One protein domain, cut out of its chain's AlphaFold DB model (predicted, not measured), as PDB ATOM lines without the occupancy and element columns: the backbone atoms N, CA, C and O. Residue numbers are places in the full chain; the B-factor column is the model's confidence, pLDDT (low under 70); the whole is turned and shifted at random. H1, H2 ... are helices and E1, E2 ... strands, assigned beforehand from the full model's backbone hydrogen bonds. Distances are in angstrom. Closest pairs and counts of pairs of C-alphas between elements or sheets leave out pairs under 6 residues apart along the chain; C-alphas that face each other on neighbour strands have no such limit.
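AT A GLANCE: This is residues 421 to 452 and 470 to 553 of the 939 residues of the protein "ResIII domain-containing protein" of Winogradskyella sp. PC-19 (UniProt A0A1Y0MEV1). A cluster of crossed helices has a two-stranded antiparallel ribbon, E1 and E2, reaching out from one end. H1 packs on both H4 and H6, H3 runs from the ribbon to the first part of H4, H5 crosses H3, and short H2 packs on H6. The printed part has 116 residues with six named helices and two named strands, in the order H1, H2, E1, E2, H3, H4, H5, H6, and is mostly helix. It is compact, with a radius of gyration of the C-alphas of 14.8 A, and elongated, spanning 52 by 29 by 23 A.

HOW THE PARTS SIT: H1, residues 422 to 432, touches H4, residues 499 to 518, with the C-alphas of Lys 423 and Ser 509 closest, 4.7 A apart, at a steep tilt of 44 degrees. H1 touches H6, residues 536 to 551, closest at C-alphas 426 and 546, 4.7 A apart. H2, residues 435 to 438, touches H6, closest at C-alphas 435 and 542, 7.4 A apart. In E1, residues 447 to 452, and E2, residues 470 to 476, N 448 and O 475 are within hydrogen-bond range at 2.8 A. H3, residues 479 to 493, touches H4, closest at C-alphas 491 and 503, 4.8 A apart, and H5, residues 523 to 531, closest at C-alphas 483 and 527, 5.6 A apart. Every O i to N i+4 pair is within range in H1, H3, H5 and H6, and 15 of 16 in H4; H2 is too short for one.

IN THESE COORDINATES: H1 begins at C-alpha 422 (-3.578, 40.306, 3.219). H4 measures 27.4 A, H6 22.4 A and H3 20.8 A. H6 ends at C-alpha 551 (-11.229, 45.428, 3.453).

THE WHOLE: Residues 453 to 469 are not printed; C-alphas 452 and 470 are 6.6 A apart across the cut. Residues 448, 450 to 452, 470 to 474 and 500 to 501 have pLDDT under 70.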
ATOM      1  N   ALA A 421      -0.302  42.685   1.873       75.06
ATOM      2  CA  ALA A 421      -0.857  43.081   3.167       75.06
ATOM      3  C   ALA A 421      -1.919  42.094   3.699       75.06
ATOM      4  O   ALA A 421      -2.038  41.944   4.915       75.06
ATOM      5  N   PHE A 422      -2.601  41.336   2.826       85.50
ATOM      6  CA  PHE A 422      -3.578  40.306   3.219       85.50
ATOM      7  C   PHE A 422      -2.967  39.236   4.127       85.50
ATOM      8  O   PHE A 422      -3.601  38.753   5.062       85.50
ATOM      9  N   LYS A 423      -1.685  38.926   3.918       86.25
ATOM     10  CA  LYS A 423      -0.919  38.004   4.757       86.25
ATOM     11  C   LYS A 423      -0.897  38.426   6.224       86.25
ATOM     12  O   LYS A 423      -0.959  37.570   7.099       86.25
ATOM     13  N   LYS A 424      -0.800  39.730   6.501       85.50
ATOM     14  CA  LYS A 424      -0.825  40.253   7.871       85.50
ATOM     15  C   LYS A 424      -2.222  40.093   8.475       85.50
ATOM     16  O   LYS A 424      -2.332  39.512   9.547       85.50
ATOM     17  N   CYS A 425      -3.264  40.476   7.735       89.56
ATOM     18  CA  CYS A 425      -4.663  40.295   8.141       89.56
ATOM     19  C   CYS A 425      -4.998  38.830   8.453       89.56
ATOM     20  O   CYS A 425      -5.664  38.555   9.443       89.56
ATOM     21  N   LEU A 426      -4.492  37.881   7.658       93.75
ATOM     22  CA  LEU A 426      -4.683  36.453   7.913       93.75
ATOM     23  C   LEU A 426      -4.020  35.996   9.216       93.75
ATOM     24  O   LEU A 426      -4.611  35.230   9.971       93.75
ATOM     25  N   LEU A 427      -2.793  36.452   9.485       89.69
ATOM     26  CA  LEU A 427      -2.083  36.107  10.717       89.69
ATOM     27  C   LEU A 427      -2.737  36.726  11.956       89.69
ATOM     28  O   LEU A 427      -2.716  36.097  13.012       89.69
ATOM     29  N   ASP A 428      -3.292  37.928  11.834       90.75
ATOM     30  CA  ASP A 428      -4.002  38.599  12.923       90.75
ATOM     31  C   ASP A 428      -5.364  37.924  13.176       90.75
ATOM     32  O   ASP A 428      -5.637  37.526  14.307       90.75
ATOM     33  N   SER A 429      -6.125  37.620  12.116       93.06
ATOM     34  CA  SER A 429      -7.360  36.814  12.176       93.06
ATOM     35  C   SER A 429      -7.133  35.454  12.852       93.06
ATOM     36  O   SER A 429      -7.896  35.039  13.723       93.06
ATOM     37  N   ALA A 430      -6.027  34.773  12.529       92.06
ATOM     38  CA  ALA A 430      -5.707  33.478  13.124       92.06
ATOM     39  C   ALA A 430      -5.396  33.536  14.625       92.06
ATOM     40  O   ALA A 430      -5.594  32.536  15.315       92.06
ATOM     41  N   LYS A 431      -4.889  34.672  15.120       91.00
ATOM     42  CA  LYS A 431      -4.678  34.892  16.556       91.00
ATOM     43  C   LYS A 431      -5.995  35.189  17.263       91.00
ATOM     44  O   LYS A 431      -6.224  34.646  18.334       91.00
ATOM     45  N   GLU A 432      -6.847  36.024  16.669       90.62
ATOM     46  CA  GLU A 432      -8.152  36.389  17.238       90.62
ATOM     47  C   GLU A 432      -9.101  35.190  17.341       90.62
ATOM     48  O   GLU A 432      -9.826  35.053  18.322       90.62
ATOM     49  N   LEU A 433      -9.072  34.304  16.342       89.56
ATOM     50  CA  LEU A 433      -9.881  33.085  16.301       89.56
ATOM     51  C   LEU A 433      -9.238  31.879  17.000       89.56
ATOM     52  O   LEU A 433      -9.818  30.799  16.942       89.56
ATOM     53  N   ASP A 434      -8.030  32.025  17.553       87.75
ATOM     54  CA  ASP A 434      -7.196  30.922  18.061       87.75
ATOM     55  C   ASP A 434      -7.176  29.694  17.126       87.75
ATOM     56  O   ASP A 434      -7.273  28.537  17.522       87.75
ATOM     57  N   THR A 435      -7.058  29.920  15.813       86.44
ATOM     58  CA  THR A 435      -7.292  28.859  14.811       86.44
ATOM     59  C   THR A 435      -6.281  27.708  14.906       86.44
ATOM     60  O   THR A 435      -6.493  26.632  14.346       86.44
ATOM     61  N   LYS A 436      -5.166  27.908  15.619       87.50
ATOM     62  CA  LYS A 436      -4.147  26.879  15.837       87.50
ATOM     63  C   LYS A 436      -4.663  25.721  16.699       87.50
ATOM     64  O   LYS A 436      -4.285  24.585  16.419       87.50
ATOM     65  N   SER A 437      -5.505  25.974  17.706       83.75
ATOM     66  CA  SER A 437      -6.078  24.914  18.555       83.75
ATOM     67  C   SER A 437      -7.141  24.087  17.831       83.75
ATOM     68  O   SER A 437      -7.353  22.918  18.151       83.75
ATOM     69  N   ASP A 438      -7.789  24.688  16.835       82.19
ATOM     70  CA  ASP A 438      -8.991  24.143  16.200       82.19
ATOM     71  C   ASP A 438      -8.701  23.284  14.958       82.19
ATOM     72  O   ASP A 438      -9.589  22.591  14.441       82.19
ATOM     73  N   ILE A 439      -7.465  23.319  14.462       89.56
ATOM     74  CA  ILE A 439      -7.032  22.589  13.271       89.56
ATOM     75  C   ILE A 439      -6.228  21.360  13.674       89.56
ATOM     76  O   ILE A 439      -5.269  21.450  14.434       89.56
ATOM     77  N   ASN A 440      -6.584  20.207  13.104       88.19
ATOM     78  CA  ASN A 440      -5.770  19.003  13.211       88.19
ATOM     79  C   ASN A 440      -4.747  18.963  12.059       88.19
ATOM     80  O   ASN A 440      -5.165  18.748  10.916       88.19
ATOM     81  N   PRO A 441      -3.436  19.133  12.317       84.38
ATOM     82  CA  PRO A 441      -2.410  19.116  11.274       84.38
ATOM     83  C   PRO A 441      -2.019  17.699  10.819       84.38
ATOM     84  O   PRO A 441      -1.405  17.540   9.770       84.38
ATOM     85  N   ASN A 442      -2.378  16.652  11.570       84.00
ATOM     86  CA  ASN A 442      -1.945  15.276  11.312       84.00
ATOM     87  C   ASN A 442      -2.936  14.516  10.414       84.00
ATOM     88  O   ASN A 442      -3.462  13.466  10.792       84.00
ATOM     89  N   ILE A 443      -3.206  15.049   9.221       83.81
ATOM     90  CA  ILE A 443      -4.061  14.396   8.219       83.81
ATOM     91  C   ILE A 443      -3.186  13.638   7.222       83.81
ATOM     92  O   ILE A 443      -2.417  14.246   6.487       83.81
ATOM     93  N   LYS A 444      -3.313  12.306   7.191       76.19
ATOM     94  CA  LYS A 444      -2.540  11.444   6.279       76.19
ATOM     95  C   LYS A 444      -3.262  11.158   4.963       76.19
ATOM     96  O   LYS A 444      -2.620  11.089   3.924       76.19
ATOM     97  N   GLU A 445      -4.584  10.990   5.004       78.19
ATOM     98  CA  GLU A 445      -5.393  10.610   3.840       78.19
ATOM     99  C   GLU A 445      -6.789  11.248   3.902       78.19
ATOM    100  O   GLU A 445      -7.329  11.512   4.980       78.19
ATOM    101  N   ILE A 446      -7.388  11.481   2.731       77.81
ATOM    102  CA  ILE A 446      -8.788  11.895   2.574       77.81
ATOM    103  C   ILE A 446      -9.478  10.852   1.700       77.81
ATOM    104  O   ILE A 446      -8.961  10.485   0.648       77.81
ATOM    105  N   HIS A 447     -10.671  10.416   2.094       77.06
ATOM    106  CA  HIS A 447     -11.475   9.497   1.293       77.06
ATOM    107  C   HIS A 447     -12.663  10.217   0.646       77.06
ATOM    108  O   HIS A 447     -13.264  11.111   1.247       77.06
ATOM    109  N   LYS A 448     -13.018   9.820  -0.580       69.25
ATOM    110  CA  LYS A 448     -14.286  10.158  -1.235       69.25
ATOM    111  C   LYS A 448     -15.198   8.938  -1.247       69.25
ATOM    112  O   LYS A 448     -14.750   7.814  -1.457       69.25
ATOM    113  N   THR A 449     -16.485   9.162  -1.022       71.06
ATOM    114  CA  THR A 449     -17.499   8.118  -1.170       71.06
ATOM    115  C   THR A 449     -17.928   8.068  -2.629       71.06
ATOM    116  O   THR A 449     -18.355   9.083  -3.172       71.06
ATOM    117  N   VAL A 450     -17.812   6.899  -3.252       68.31
ATOM    118  CA  VAL A 450     -18.304   6.631  -4.605       68.31
ATOM    119  C   VAL A 450     -19.460   5.647  -4.499       68.31
ATOM    120  O   VAL A 450     -19.352   4.628  -3.817       68.31
ATOM    121  N   GLY A 451     -20.579   5.984  -5.132       69.38
ATOM    122  CA  GLY A 451     -21.713   5.080  -5.254       69.38
ATOM    123  C   GLY A 451     -21.475   4.068  -6.374       69.38
ATOM    124  O   GLY A 451     -21.017   4.437  -7.454       69.38
ATOM    125  N   LEU A 452     -21.753   2.799  -6.098       59.53
ATOM    126  CA  LEU A 452     -21.761   1.701  -7.056       59.53
ATOM    127  C   LEU A 452     -23.221   1.382  -7.398       59.53
ATOM    128  O   LEU A 452     -24.096   1.545  -6.551       59.53
ATOM    129  N   SER A 470     -27.151   1.877  -4.748       59.06
ATOM    130  CA  SER A 470     -27.433   0.686  -3.932       59.06
ATOM    131  C   SER A 470     -26.298   0.360  -2.956       59.06
ATOM    132  O   SER A 470     -26.572  -0.072  -1.839       59.06
ATOM    133  N   ASP A 471     -25.046   0.647  -3.332       58.28
ATOM    134  CA  ASP A 471     -23.864   0.451  -2.492       58.28
ATOM    135  C   ASP A 471     -22.917   1.659  -2.530       58.28
ATOM    136  O   ASP A 471     -22.756   2.333  -3.546       58.28
ATOM    137  N   LYS A 472     -22.250   1.957  -1.409       67.56
ATOM    138  CA  LYS A 472     -21.301   3.081  -1.291       67.56
ATOM    139  C   LYS A 472     -19.936   2.574  -0.854       67.56
ATOM    140  O   LYS A 472     -19.784   2.074   0.258       67.56
ATOM    141  N   LYS A 473     -18.917   2.772  -1.692       61.94
ATOM    142  CA  LYS A 473     -17.532   2.406  -1.378       61.94
ATOM    143  C   LYS A 473     -16.686   3.652  -1.140       61.94
ATOM    144  O   LYS A 473     -16.763   4.635  -1.873       61.94
ATOM    145  N   SER A 474     -15.887   3.622  -0.080       66.75
ATOM    146  CA  SER A 474     -14.943   4.692   0.233       66.75
ATOM    147  C   SER A 474     -13.641   4.442  -0.517       66.75
ATOM    148  O   SER A 474     -13.027   3.390  -0.343       66.75
ATOM    149  N   ILE A 475     -13.229   5.383  -1.361       73.31
ATOM    150  CA  ILE A 475     -11.950   5.324  -2.070       73.31
ATOM    151  C   ILE A 475     -11.071   6.489  -1.640       73.31
ATOM    152  O   ILE A 475     -11.556   7.591  -1.375       73.31
ATOM    153  N   ARG A 476      -9.766   6.249  -1.543       76.69
ATOM    154  CA  ARG A 476      -8.789   7.296  -1.242       76.69
ATOM    155  C   ARG A 476      -8.797   8.330  -2.373       76.69
ATOM    156  O   ARG A 476      -8.833   7.961  -3.546       76.69
ATOM    157  N   LYS A 477      -8.818   9.618  -2.026       74.06
ATOM    158  CA  LYS A 477      -8.601  10.691  -3.000       74.06
ATOM    159  C   LYS A 477      -7.126  10.738  -3.367       74.06
ATOM    160  O   LYS A 477      -6.271  10.681  -2.483       74.06
ATOM    161  N   ASP A 478      -6.872  10.866  -4.659       78.38
ATOM    162  CA  ASP A 478      -5.538  11.115  -5.178       78.38
ATOM    163  C   ASP A 478      -5.022  12.494  -4.729       78.38
ATOM    164  O   ASP A 478      -5.817  13.406  -4.467       78.38
ATOM    165  N   ILE A 479      -3.704  12.651  -4.615       73.94
ATOM    166  CA  ILE A 479      -3.100  13.917  -4.182       73.94
ATOM    167  C   ILE A 479      -3.407  15.048  -5.181       73.94
ATOM    168  O   ILE A 479      -3.737  16.157  -4.759       73.94
ATOM    169  N   ASN A 480      -3.459  14.750  -6.486       73.44
ATOM    170  CA  ASN A 480      -3.770  15.728  -7.530       73.44
ATOM    171  C   ASN A 480      -5.228  16.205  -7.448       73.44
ATOM    172  O   ASN A 480      -5.507  17.398  -7.600       73.44
ATOM    173  N   ASP A 481      -6.161  15.300  -7.119       73.88
ATOM    174  CA  ASP A 481      -7.569  15.633  -6.845       73.88
ATOM    175  C   ASP A 481      -7.682  16.600  -5.649       73.88
ATOM    176  O   ASP A 481      -8.506  17.527  -5.644       73.88
ATOM    177  N   ILE A 482      -6.873  16.381  -4.607       81.56
ATOM    178  CA  ILE A 482      -6.864  17.189  -3.379       81.56
ATOM    179  C   ILE A 482      -6.259  18.570  -3.648       81.56
ATOM    180  O   ILE A 482      -6.875  19.576  -3.292       81.56
ATOM    181  N   THR A 483      -5.120  18.639  -4.338       78.00
ATOM    182  CA  THR A 483      -4.442  19.896  -4.687       78.00
ATOM    183  C   THR A 483      -5.261  20.732  -5.679       78.00
ATOM    184  O   THR A 483      -5.369  21.955  -5.521       78.00
ATOM    185  N   SER A 484      -5.965  20.094  -6.620       79.25
ATOM    186  CA  SER A 484      -6.941  20.764  -7.494       79.25
ATOM    187  C   SER A 484      -8.124  21.327  -6.700       79.25
ATOM    188  O   SER A 484      -8.506  22.488  -6.869       79.25
ATOM    189  N   SER A 485      -8.669  20.541  -5.762       84.25
ATOM    190  CA  SER A 485      -9.754  20.993  -4.876       84.25
ATOM    191  C   SER A 485      -9.319  22.166  -3.986       84.25
ATOM    192  O   SER A 485     -10.094  23.096  -3.771       84.25
ATOM    193  N   TYR A 486      -8.073  22.155  -3.503       91.75
ATOM    194  CA  TYR A 486      -7.483  23.236  -2.712       91.75
ATOM    195  C   TYR A 486      -7.269  24.520  -3.525       91.75
ATOM    196  O   TYR A 486      -7.556  25.620  -3.045       91.75
ATOM    197  N   THR A 487      -6.828  24.394  -4.776       83.75
ATOM    198  CA  THR A 487      -6.668  25.535  -5.691       83.75
ATOM    199  C   THR A 487      -8.017  26.182  -6.000       83.75
ATOM    200  O   THR A 487      -8.154  27.403  -5.890       83.75
ATOM    201  N   ASN A 488      -9.042  25.369  -6.274       86.88
ATOM    202  CA  ASN A 488     -10.412  25.846  -6.468       86.88
ATOM    203  C   ASN A 488     -10.974  26.511  -5.208       86.88
ATOM    204  O   ASN A 488     -11.588  27.570  -5.306       86.88
ATOM    205  N   PHE A 489     -10.706  25.951  -4.025       93.31
ATOM    206  CA  PHE A 489     -11.064  26.575  -2.752       93.31
ATOM    207  C   PHE A 489     -10.413  27.959  -2.598       93.31
ATOM    208  O   PHE A 489     -11.106  28.927  -2.302       93.31
ATOM    209  N   CYS A 490      -9.113  28.110  -2.872       90.19
ATOM    210  CA  CYS A 490      -8.445  29.418  -2.805       90.19
ATOM    211  C   CYS A 490      -9.009  30.425  -3.826       90.19
ATOM    212  O   CYS A 490      -9.138  31.610  -3.516       90.19
ATOM    213  N   ALA A 491      -9.367  29.963  -5.028       84.94
ATOM    214  CA  ALA A 491     -10.009  30.777  -6.061       84.94
ATOM    215  C   ALA A 491     -11.433  31.208  -5.681       84.94
ATOM    216  O   ALA A 491     -11.835  32.338  -5.956       84.94
ATOM    217  N   GLU A 492     -12.189  30.337  -5.014       90.38
ATOM    218  CA  GLU A 492     -13.503  30.662  -4.466       90.38
ATOM    219  C   GLU A 492     -13.380  31.710  -3.354       90.38
ATOM    220  O   GLU A 492     -14.052  32.742  -3.393       90.38
ATOM    221  N   MET A 493     -12.447  31.494  -2.421       91.88
ATOM    222  CA  MET A 493     -12.195  32.394  -1.296       91.88
ATOM    223  C   MET A 493     -11.670  33.765  -1.727       91.88
ATOM    224  O   MET A 493     -11.819  34.720  -0.972       91.88
ATOM    225  N   ALA A 494     -11.109  33.887  -2.932       86.38
ATOM    226  CA  ALA A 494     -10.654  35.154  -3.496       86.38
ATOM    227  C   ALA A 494     -11.787  36.149  -3.790       86.38
ATOM    228  O   ALA A 494     -11.516  37.344  -3.876       86.38
ATOM    229  N   LYS A 495     -13.041  35.700  -3.932       82.94
ATOM    230  CA  LYS A 495     -14.179  36.594  -4.197       82.94
ATOM    231  C   LYS A 495     -14.458  37.503  -2.982       82.94
ATOM    232  O   LYS A 495     -14.385  37.018  -1.847       82.94
ATOM    233  N   PRO A 496     -14.774  38.803  -3.189       78.19
ATOM    234  CA  PRO A 496     -15.085  39.483  -4.461       78.19
ATOM    235  C   PRO A 496     -13.876  40.036  -5.255       78.19
ATOM    236  O   PRO A 496     -14.067  40.689  -6.277       78.19
ATOM    237  N   TYR A 497     -12.635  39.795  -4.829       79.88
ATOM    238  CA  TYR A 497     -11.429  40.306  -5.496       79.88
ATOM    239  C   TYR A 497     -11.081  39.529  -6.778       79.88
ATOM    240  O   TYR A 497     -11.539  38.406  -6.998       79.88
ATOM    241  N   ALA A 498     -10.222  40.101  -7.639       74.38
ATOM    242  CA  ALA A 498      -9.846  39.447  -8.897       74.38
ATOM    243  C   ALA A 498      -9.205  38.065  -8.653       74.38
ATOM    244  O   ALA A 498      -8.114  37.971  -8.075       74.38
ATOM    245  N   ILE A 499      -9.872  37.013  -9.141       70.25
ATOM    246  CA  ILE A 499      -9.626  35.604  -8.791       70.25
ATOM    247  C   ILE A 499      -8.184  35.176  -9.093       70.25
ATOM    248  O   ILE A 499      -7.477  34.734  -8.192       70.25
ATOM    249  N   SER A 500      -7.723  35.376 -10.335       64.06
ATOM    250  CA  SER A 500      -6.440  34.841 -10.828       64.06
ATOM    251  C   SER A 500      -5.229  35.215  -9.957       64.06
ATOM    252  O   SER A 500      -4.379  34.369  -9.704       64.06
ATOM    253  N   ARG A 501      -5.150  36.453  -9.442       64.69
ATOM    254  CA  ARG A 501      -4.017  36.896  -8.602       64.69
ATOM    255  C   ARG A 501      -4.299  36.823  -7.104       64.69
ATOM    256  O   ARG A 501      -3.385  36.553  -6.332       64.69
ATOM    257  N   SER A 502      -5.544  37.041  -6.685       80.44
ATOM    258  CA  SER A 502      -5.897  37.033  -5.260       80.44
ATOM    259  C   SER A 502      -5.876  35.613  -4.678       80.44
ATOM    260  O   SER A 502      -5.497  35.441  -3.523       80.44
ATOM    261  N   ALA A 503      -6.168  34.589  -5.490       81.12
ATOM    262  CA  ALA A 503      -6.027  33.185  -5.099       81.12
ATOM    263  C   ALA A 503      -4.574  32.822  -4.731       81.12
ATOM    264  O   ALA A 503      -4.345  32.123  -3.747       81.12
ATOM    265  N   ILE A 504      -3.588  33.358  -5.464       75.00
ATOM    266  CA  ILE A 504      -2.150  33.155  -5.199       75.00
ATOM    267  C   ILE A 504      -1.750  33.806  -3.866       75.00
ATOM    268  O   ILE A 504      -1.005  33.235  -3.064       75.00
ATOM    269  N   VAL A 505      -2.283  34.998  -3.589       75.44
ATOM    270  CA  VAL A 505      -2.054  35.704  -2.321       75.44
ATOM    271  C   VAL A 505      -2.677  34.946  -1.147       75.44
ATOM    272  O   VAL A 505      -2.039  34.812  -0.104       75.44
ATOM    273  N   ILE A 506      -3.872  34.379  -1.318       87.31
ATOM    274  CA  ILE A 506      -4.500  33.510  -0.315       87.31
ATOM    275  C   ILE A 506      -3.642  32.266  -0.063       87.31
ATOM    276  O   ILE A 506      -3.298  31.996   1.086       87.31
ATOM    277  N   LYS A 507      -3.226  31.557  -1.121       85.81
ATOM    278  CA  LYS A 507      -2.413  30.333  -1.025       85.81
ATOM    279  C   LYS A 507      -1.091  30.585  -0.288       85.81
ATOM    280  O   LYS A 507      -0.774  29.905   0.686       85.81
ATOM    281  N   SER A 508      -0.367  31.639  -0.670       79.56
ATOM    282  CA  SER A 508       0.896  32.033  -0.019       79.56
ATOM    283  C   SER A 508       0.714  32.508   1.432       79.56
ATOM    284  O   SER A 508       1.575  32.266   2.288       79.56
ATOM    285  N   SER A 509      -0.420  33.142   1.745       85.44
ATOM    286  CA  SER A 509      -0.755  33.563   3.109       85.44
ATOM    287  C   SER A 509      -1.073  32.361   4.000       85.44
ATOM    288  O   SER A 509      -0.505  32.262   5.090       85.44
ATOM    289  N   ILE A 510      -1.882  31.411   3.513       91.12
ATOM    290  CA  ILE A 510      -2.170  30.138   4.195       91.12
ATOM    291  C   ILE A 510      -0.865  29.384   4.459       91.12
ATOM    292  O   ILE A 510      -0.599  29.014   5.601       91.12
ATOM    293  N   ARG A 511      -0.000  29.240   3.447       86.88
ATOM    294  CA  ARG A 511       1.306  28.577   3.587       86.88
ATOM    295  C   ARG A 511       2.184  29.225   4.652       86.88
ATOM    296  O   ARG A 511       2.789  28.536   5.467       86.88
ATOM    297  N   THR A 512       2.223  30.557   4.698       79.44
ATOM    298  CA  THR A 512       2.979  31.257   5.745       79.44
ATOM    299  C   THR A 512       2.383  31.012   7.132       79.44
ATOM    300  O   THR A 512       3.127  30.836   8.097       79.44
ATOM    301  N   TRP A 513       1.056  31.015   7.255       92.69
ATOM    302  CA  TRP A 513       0.402  30.733   8.527       92.69
ATOM    303  C   TRP A 513       0.694  29.305   9.006       92.69
ATOM    304  O   TRP A 513       1.142  29.147  10.139       92.69
ATOM    305  N   PHE A 514       0.570  28.293   8.141       90.75
ATOM    306  CA  PHE A 514       0.913  26.902   8.468       90.75
ATOM    307  C   PHE A 514       2.384  26.726   8.857       90.75
ATOM    308  O   PHE A 514       2.665  26.071   9.863       90.75
ATOM    309  N   LYS A 515       3.314  27.388   8.152       85.81
ATOM    310  CA  LYS A 515       4.739  27.393   8.518       85.81
ATOM    311  C   LYS A 515       4.964  27.984   9.913       85.81
ATOM    312  O   LYS A 515       5.734  27.445  10.690       85.81
ATOM    313  N   LYS A 516       4.269  29.065  10.279       83.50
ATOM    314  CA  LYS A 516       4.405  29.680  11.614       83.50
ATOM    315  C   LYS A 516       3.692  28.907  12.726       83.50
ATOM    316  O   LYS A 516       4.163  28.897  13.858       83.50
ATOM    317  N   ALA A 517       2.534  28.322  12.435       88.06
ATOM    318  CA  ALA A 517       1.691  27.679  13.438       88.06
ATOM    319  C   ALA A 517       2.111  26.229  13.718       88.06
ATOM    320  O   ALA A 517       2.080  25.817  14.880       88.06
ATOM    321  N   PHE A 518       2.518  25.493  12.680       87.31
ATOM    322  CA  PHE A 518       2.737  24.045  12.714       87.31
ATOM    323  C   PHE A 518       4.083  23.601  12.112       87.31
ATOM    324  O   PHE A 518       4.330  22.404  12.057       87.31
ATOM    325  N   ASP A 519       4.928  24.533  11.649       86.25
ATOM    326  CA  ASP A 519       6.179  24.251  10.916       86.25
ATOM    327  C   ASP A 519       5.979  23.437   9.622       86.25
ATOM    328  O   ASP A 519       6.849  22.712   9.149       86.25
ATOM    329  N   ILE A 520       4.798  23.573   9.007       85.81
ATOM    330  CA  ILE A 520       4.451  22.903   7.747       85.81
ATOM    331  C   ILE A 520       4.607  23.903   6.599       85.81
ATOM    332  O   ILE A 520       3.807  24.827   6.452       85.81
ATOM    333  N   GLY A 521       5.653  23.726   5.787       71.38
ATOM    334  CA  GLY A 521       5.913  24.524   4.577       71.38
ATOM    335  C   GLY A 521       5.586  23.819   3.253       71.38
ATOM    336  O   GLY A 521       5.671  24.461   2.204       71.38
ATOM    337  N   ASP A 522       5.241  22.535   3.328       82.06
ATOM    338  CA  ASP A 522       4.925  21.612   2.233       82.06
ATOM    339  C   ASP A 522       3.469  21.803   1.774       82.06
ATOM    340  O   ASP A 522       2.534  21.741   2.578       82.06
ATOM    341  N   GLU A 523       3.285  22.099   0.489       75.88
ATOM    342  CA  GLU A 523       2.012  22.553  -0.069       75.88
ATOM    343  C   GLU A 523       0.985  21.426  -0.225       75.88
ATOM    344  O   GLU A 523      -0.211  21.671  -0.049       75.88
ATOM    345  N   ASP A 524       1.443  20.193  -0.438       83.38
ATOM    346  CA  ASP A 524       0.586  19.009  -0.528       83.38
ATOM    347  C   ASP A 524       0.078  18.595   0.852       83.38
ATOM    348  O   ASP A 524      -1.096  18.269   1.036       83.38
ATOM    349  N   LYS A 525       0.927  18.705   1.879       85.19
ATOM    350  CA  LYS A 525       0.475  18.530   3.269       85.19
ATOM    351  C   LYS A 525      -0.522  19.609   3.671       85.19
ATOM    352  O   LYS A 525      -1.519  19.310   4.328       85.19
ATOM    353  N   ILE A 526      -0.300  20.855   3.259       87.06
ATOM    354  CA  ILE A 526      -1.256  21.941   3.504       87.06
ATOM    355  C   ILE A 526      -2.575  21.672   2.771       87.06
ATOM    356  O   ILE A 526      -3.633  21.840   3.380       87.06
ATOM    357  N   SER A 527      -2.550  21.222   1.513       87.00
ATOM    358  CA  SER A 527      -3.766  20.918   0.747       87.00
ATOM    359  C   SER A 527      -4.568  19.785   1.404       87.00
ATOM    360  O   SER A 527      -5.775  19.929   1.612       87.00
ATOM    361  N   LEU A 528      -3.900  18.722   1.863       88.38
ATOM    362  CA  LEU A 528      -4.482  17.638   2.668       88.38
ATOM    363  C   LEU A 528      -5.126  18.145   3.964       88.38
ATOM    364  O   LEU A 528      -6.265  17.795   4.290       88.38
ATOM    365  N   VAL A 529      -4.421  18.988   4.715       89.81
ATOM    366  CA  VAL A 529      -4.913  19.498   5.998       89.81
ATOM    367  C   VAL A 529      -6.078  20.468   5.801       89.81
ATOM    368  O   VAL A 529      -7.076  20.356   6.513       89.81
ATOM    369  N   VAL A 530      -6.002  21.377   4.825       91.75
ATOM    370  CA  VAL A 530      -7.044  22.380   4.537       91.75
ATOM    371  C   VAL A 530      -8.300  21.743   3.945       91.75
ATOM    372  O   VAL A 530      -9.411  22.155   4.282       91.75
ATOM    373  N   MET A 531      -8.154  20.742   3.077       91.50
ATOM    374  CA  MET A 531      -9.291  20.093   2.413       91.50
ATOM    375  C   MET A 531      -9.928  18.977   3.243       91.50
ATOM    376  O   MET A 531     -10.953  18.418   2.844       91.50
ATOM    377  N   ASN A 532      -9.378  18.666   4.419       90.19
ATOM    378  CA  ASN A 532     -10.015  17.747   5.346       90.19
ATOM    379  C   ASN A 532     -11.378  18.291   5.813       90.19
ATOM    380  O   ASN A 532     -11.506  19.455   6.196       90.19
ATOM    381  N   ARG A 533     -12.393  17.418   5.853       85.31
ATOM    382  CA  ARG A 533     -13.783  17.762   6.202       85.31
ATOM    383  C   ARG A 533     -13.923  18.479   7.553       85.31
ATOM    384  O   ARG A 533     -14.818  19.303   7.701       85.31
ATOM    385  N   SER A 534     -13.057  18.173   8.521       85.81
ATOM    386  CA  SER A 534     -13.080  18.783   9.860       85.81
ATOM    387  C   SER A 534     -12.366  20.140   9.938       85.81
ATOM    388  O   SER A 534     -12.702  20.969  10.785       85.81
ATOM    389  N   ASN A 535     -11.408  20.394   9.044       91.06
ATOM    390  CA  ASN A 535     -10.579  21.600   9.047       91.06
ATOM    391  C   ASN A 535     -11.106  22.670   8.079       91.06
ATOM    392  O   ASN A 535     -11.062  23.858   8.399       91.06
ATOM    393  N   ASN A 536     -11.648  22.267   6.923       91.69
ATOM    394  CA  ASN A 536     -12.046  23.184   5.852       91.69
ATOM    395  C   ASN A 536     -13.001  24.312   6.302       91.69
ATOM    396  O   ASN A 536     -12.715  25.471   5.993       91.69
ATOM    397  N   PRO A 537     -14.067  24.052   7.093       92.44
ATOM    398  CA  PRO A 537     -14.968  25.117   7.544       92.44
ATOM    399  C   PRO A 537     -14.278  26.169   8.427       92.44
ATOM    400  O   PRO A 537     -14.607  27.353   8.363       92.44
ATOM    401  N   ARG A 538     -13.289  25.755   9.226       91.56
ATOM    402  CA  ARG A 538     -12.521  26.640  10.118       91.56
ATOM    403  C   ARG A 538     -11.554  27.517   9.331       91.56
ATOM    404  O   ARG A 538     -11.487  28.716   9.570       91.56
ATOM    405  N   ILE A 539     -10.882  26.940   8.332       93.12
ATOM    406  CA  ILE A 539     -10.020  27.692   7.409       93.12
ATOM    407  C   ILE A 539     -10.839  28.674   6.563       93.12
ATOM    408  O   ILE A 539     -10.405  29.803   6.343       93.12
ATOM    409  N   ARG A 540     -12.047  28.289   6.132       94.75
ATOM    410  CA  ARG A 540     -12.974  29.200   5.448       94.75
ATOM    411  C   ARG A 540     -13.322  30.398   6.332       94.75
ATOM    412  O   ARG A 540     -13.178  31.529   5.882       94.75
ATOM    413  N   ARG A 541     -13.698  30.165   7.596       93.56
ATOM    414  CA  ARG A 541     -13.988  31.239   8.565       93.56
ATOM    415  C   ARG A 541     -12.784  32.161   8.792       93.56
ATOM    416  O   ARG A 541     -12.949  33.375   8.771       93.56
ATOM    417  N   LEU A 542     -11.590  31.588   8.948       95.44
ATOM    418  CA  LEU A 542     -10.335  32.330   9.083       95.44
ATOM    419  C   LEU A 542     -10.105  33.287   7.901       95.44
ATOM    420  O   LEU A 542      -9.763  34.454   8.097       95.44
ATOM    421  N   LEU A 543     -10.292  32.786   6.677       95.50
ATOM    422  CA  LEU A 543     -10.091  33.545   5.445       95.50
ATOM    423  C   LEU A 543     -11.167  34.614   5.220       95.50
ATOM    424  O   LEU A 543     -10.824  35.686   4.733       95.50
ATOM    425  N   GLU A 544     -12.430  34.354   5.571       94.56
ATOM    426  CA  GLU A 544     -13.487  35.379   5.523       94.56
ATOM    427  C   GLU A 544     -13.172  36.539   6.478       94.56
ATOM    428  O   GLU A 544     -13.074  37.678   6.033       94.56
ATOM    429  N   GLN A 545     -12.847  36.265   7.746       92.94
ATOM    430  CA  GLN A 545     -12.477  37.327   8.693       92.94
ATOM    431  C   GLN A 545     -11.192  38.061   8.278       92.94
ATOM    432  O   GLN A 545     -11.073  39.272   8.449       92.94
ATOM    433  N   ALA A 546     -10.227  37.360   7.676       93.00
ATOM    434  CA  ALA A 546      -9.034  38.002   7.128       93.00
ATOM    435  C   ALA A 546      -9.357  38.946   5.958       93.00
ATOM    436  O   ALA A 546      -8.693  39.973   5.811       93.00
ATOM    437  N   LYS A 547     -10.363  38.618   5.134       92.19
ATOM    438  CA  LYS A 547     -10.861  39.508   4.074       92.19
ATOM    439  C   LYS A 547     -11.567  40.721   4.655       92.19
ATOM    440  O   LYS A 547     -11.307  41.814   4.168       92.19
ATOM    441  N   ASP A 548     -12.347  40.560   5.718       88.44
ATOM    442  CA  ASP A 548     -12.983  41.689   6.403       88.44
ATOM    443  C   ASP A 548     -11.937  42.638   7.008       88.44
ATOM    444  O   ASP A 548     -11.991  43.852   6.811       88.44
ATOM    445  N   LEU A 549     -10.910  42.096   7.674       84.69
ATOM    446  CA  LEU A 549      -9.781  42.885   8.177       84.69
ATOM    447  C   LEU A 549      -9.012  43.584   7.047       84.69
ATOM    448  O   LEU A 549      -8.582  44.723   7.211       84.69
ATOM    449  N   TYR A 550      -8.836  42.915   5.905       83.88
ATOM    450  CA  TYR A 550      -8.165  43.487   4.738       83.88
ATOM    451  C   TYR A 550      -8.989  44.592   4.071       83.88
ATOM    452  O   TYR A 550      -8.427  45.611   3.678       83.88
ATOM    453  N   ALA A 551     -10.309  44.421   3.976       78.94
ATOM    454  CA  ALA A 551     -11.229  45.428   3.453       78.94
ATOM    455  C   ALA A 551     -11.232  46.711   4.302       78.94
ATOM    456  O   ALA A 551     -11.459  47.791   3.768       78.94
ATOM    457  N   ASN A 552     -10.917  46.593   5.596       76.44
ATOM    458  CA  ASN A 552     -10.800  47.711   6.532       76.44
ATOM    459  C   ASN A 552      -9.389  48.332   6.598       76.44
ATOM    460  O   ASN A 552      -9.170  49.262   7.378       76.44
ATOM    461  N   LEU A 553      -8.412  47.845   5.818       70.44
ATOM    462  CA  LEU A 553      -7.099  48.488   5.738       70.44
ATOM    463  C   LEU A 553      -7.192  49.823   4.983       70.44
ATOM    464  O   LEU A 553      -7.915  49.915   3.990       70.44
TER     465      LEU A 553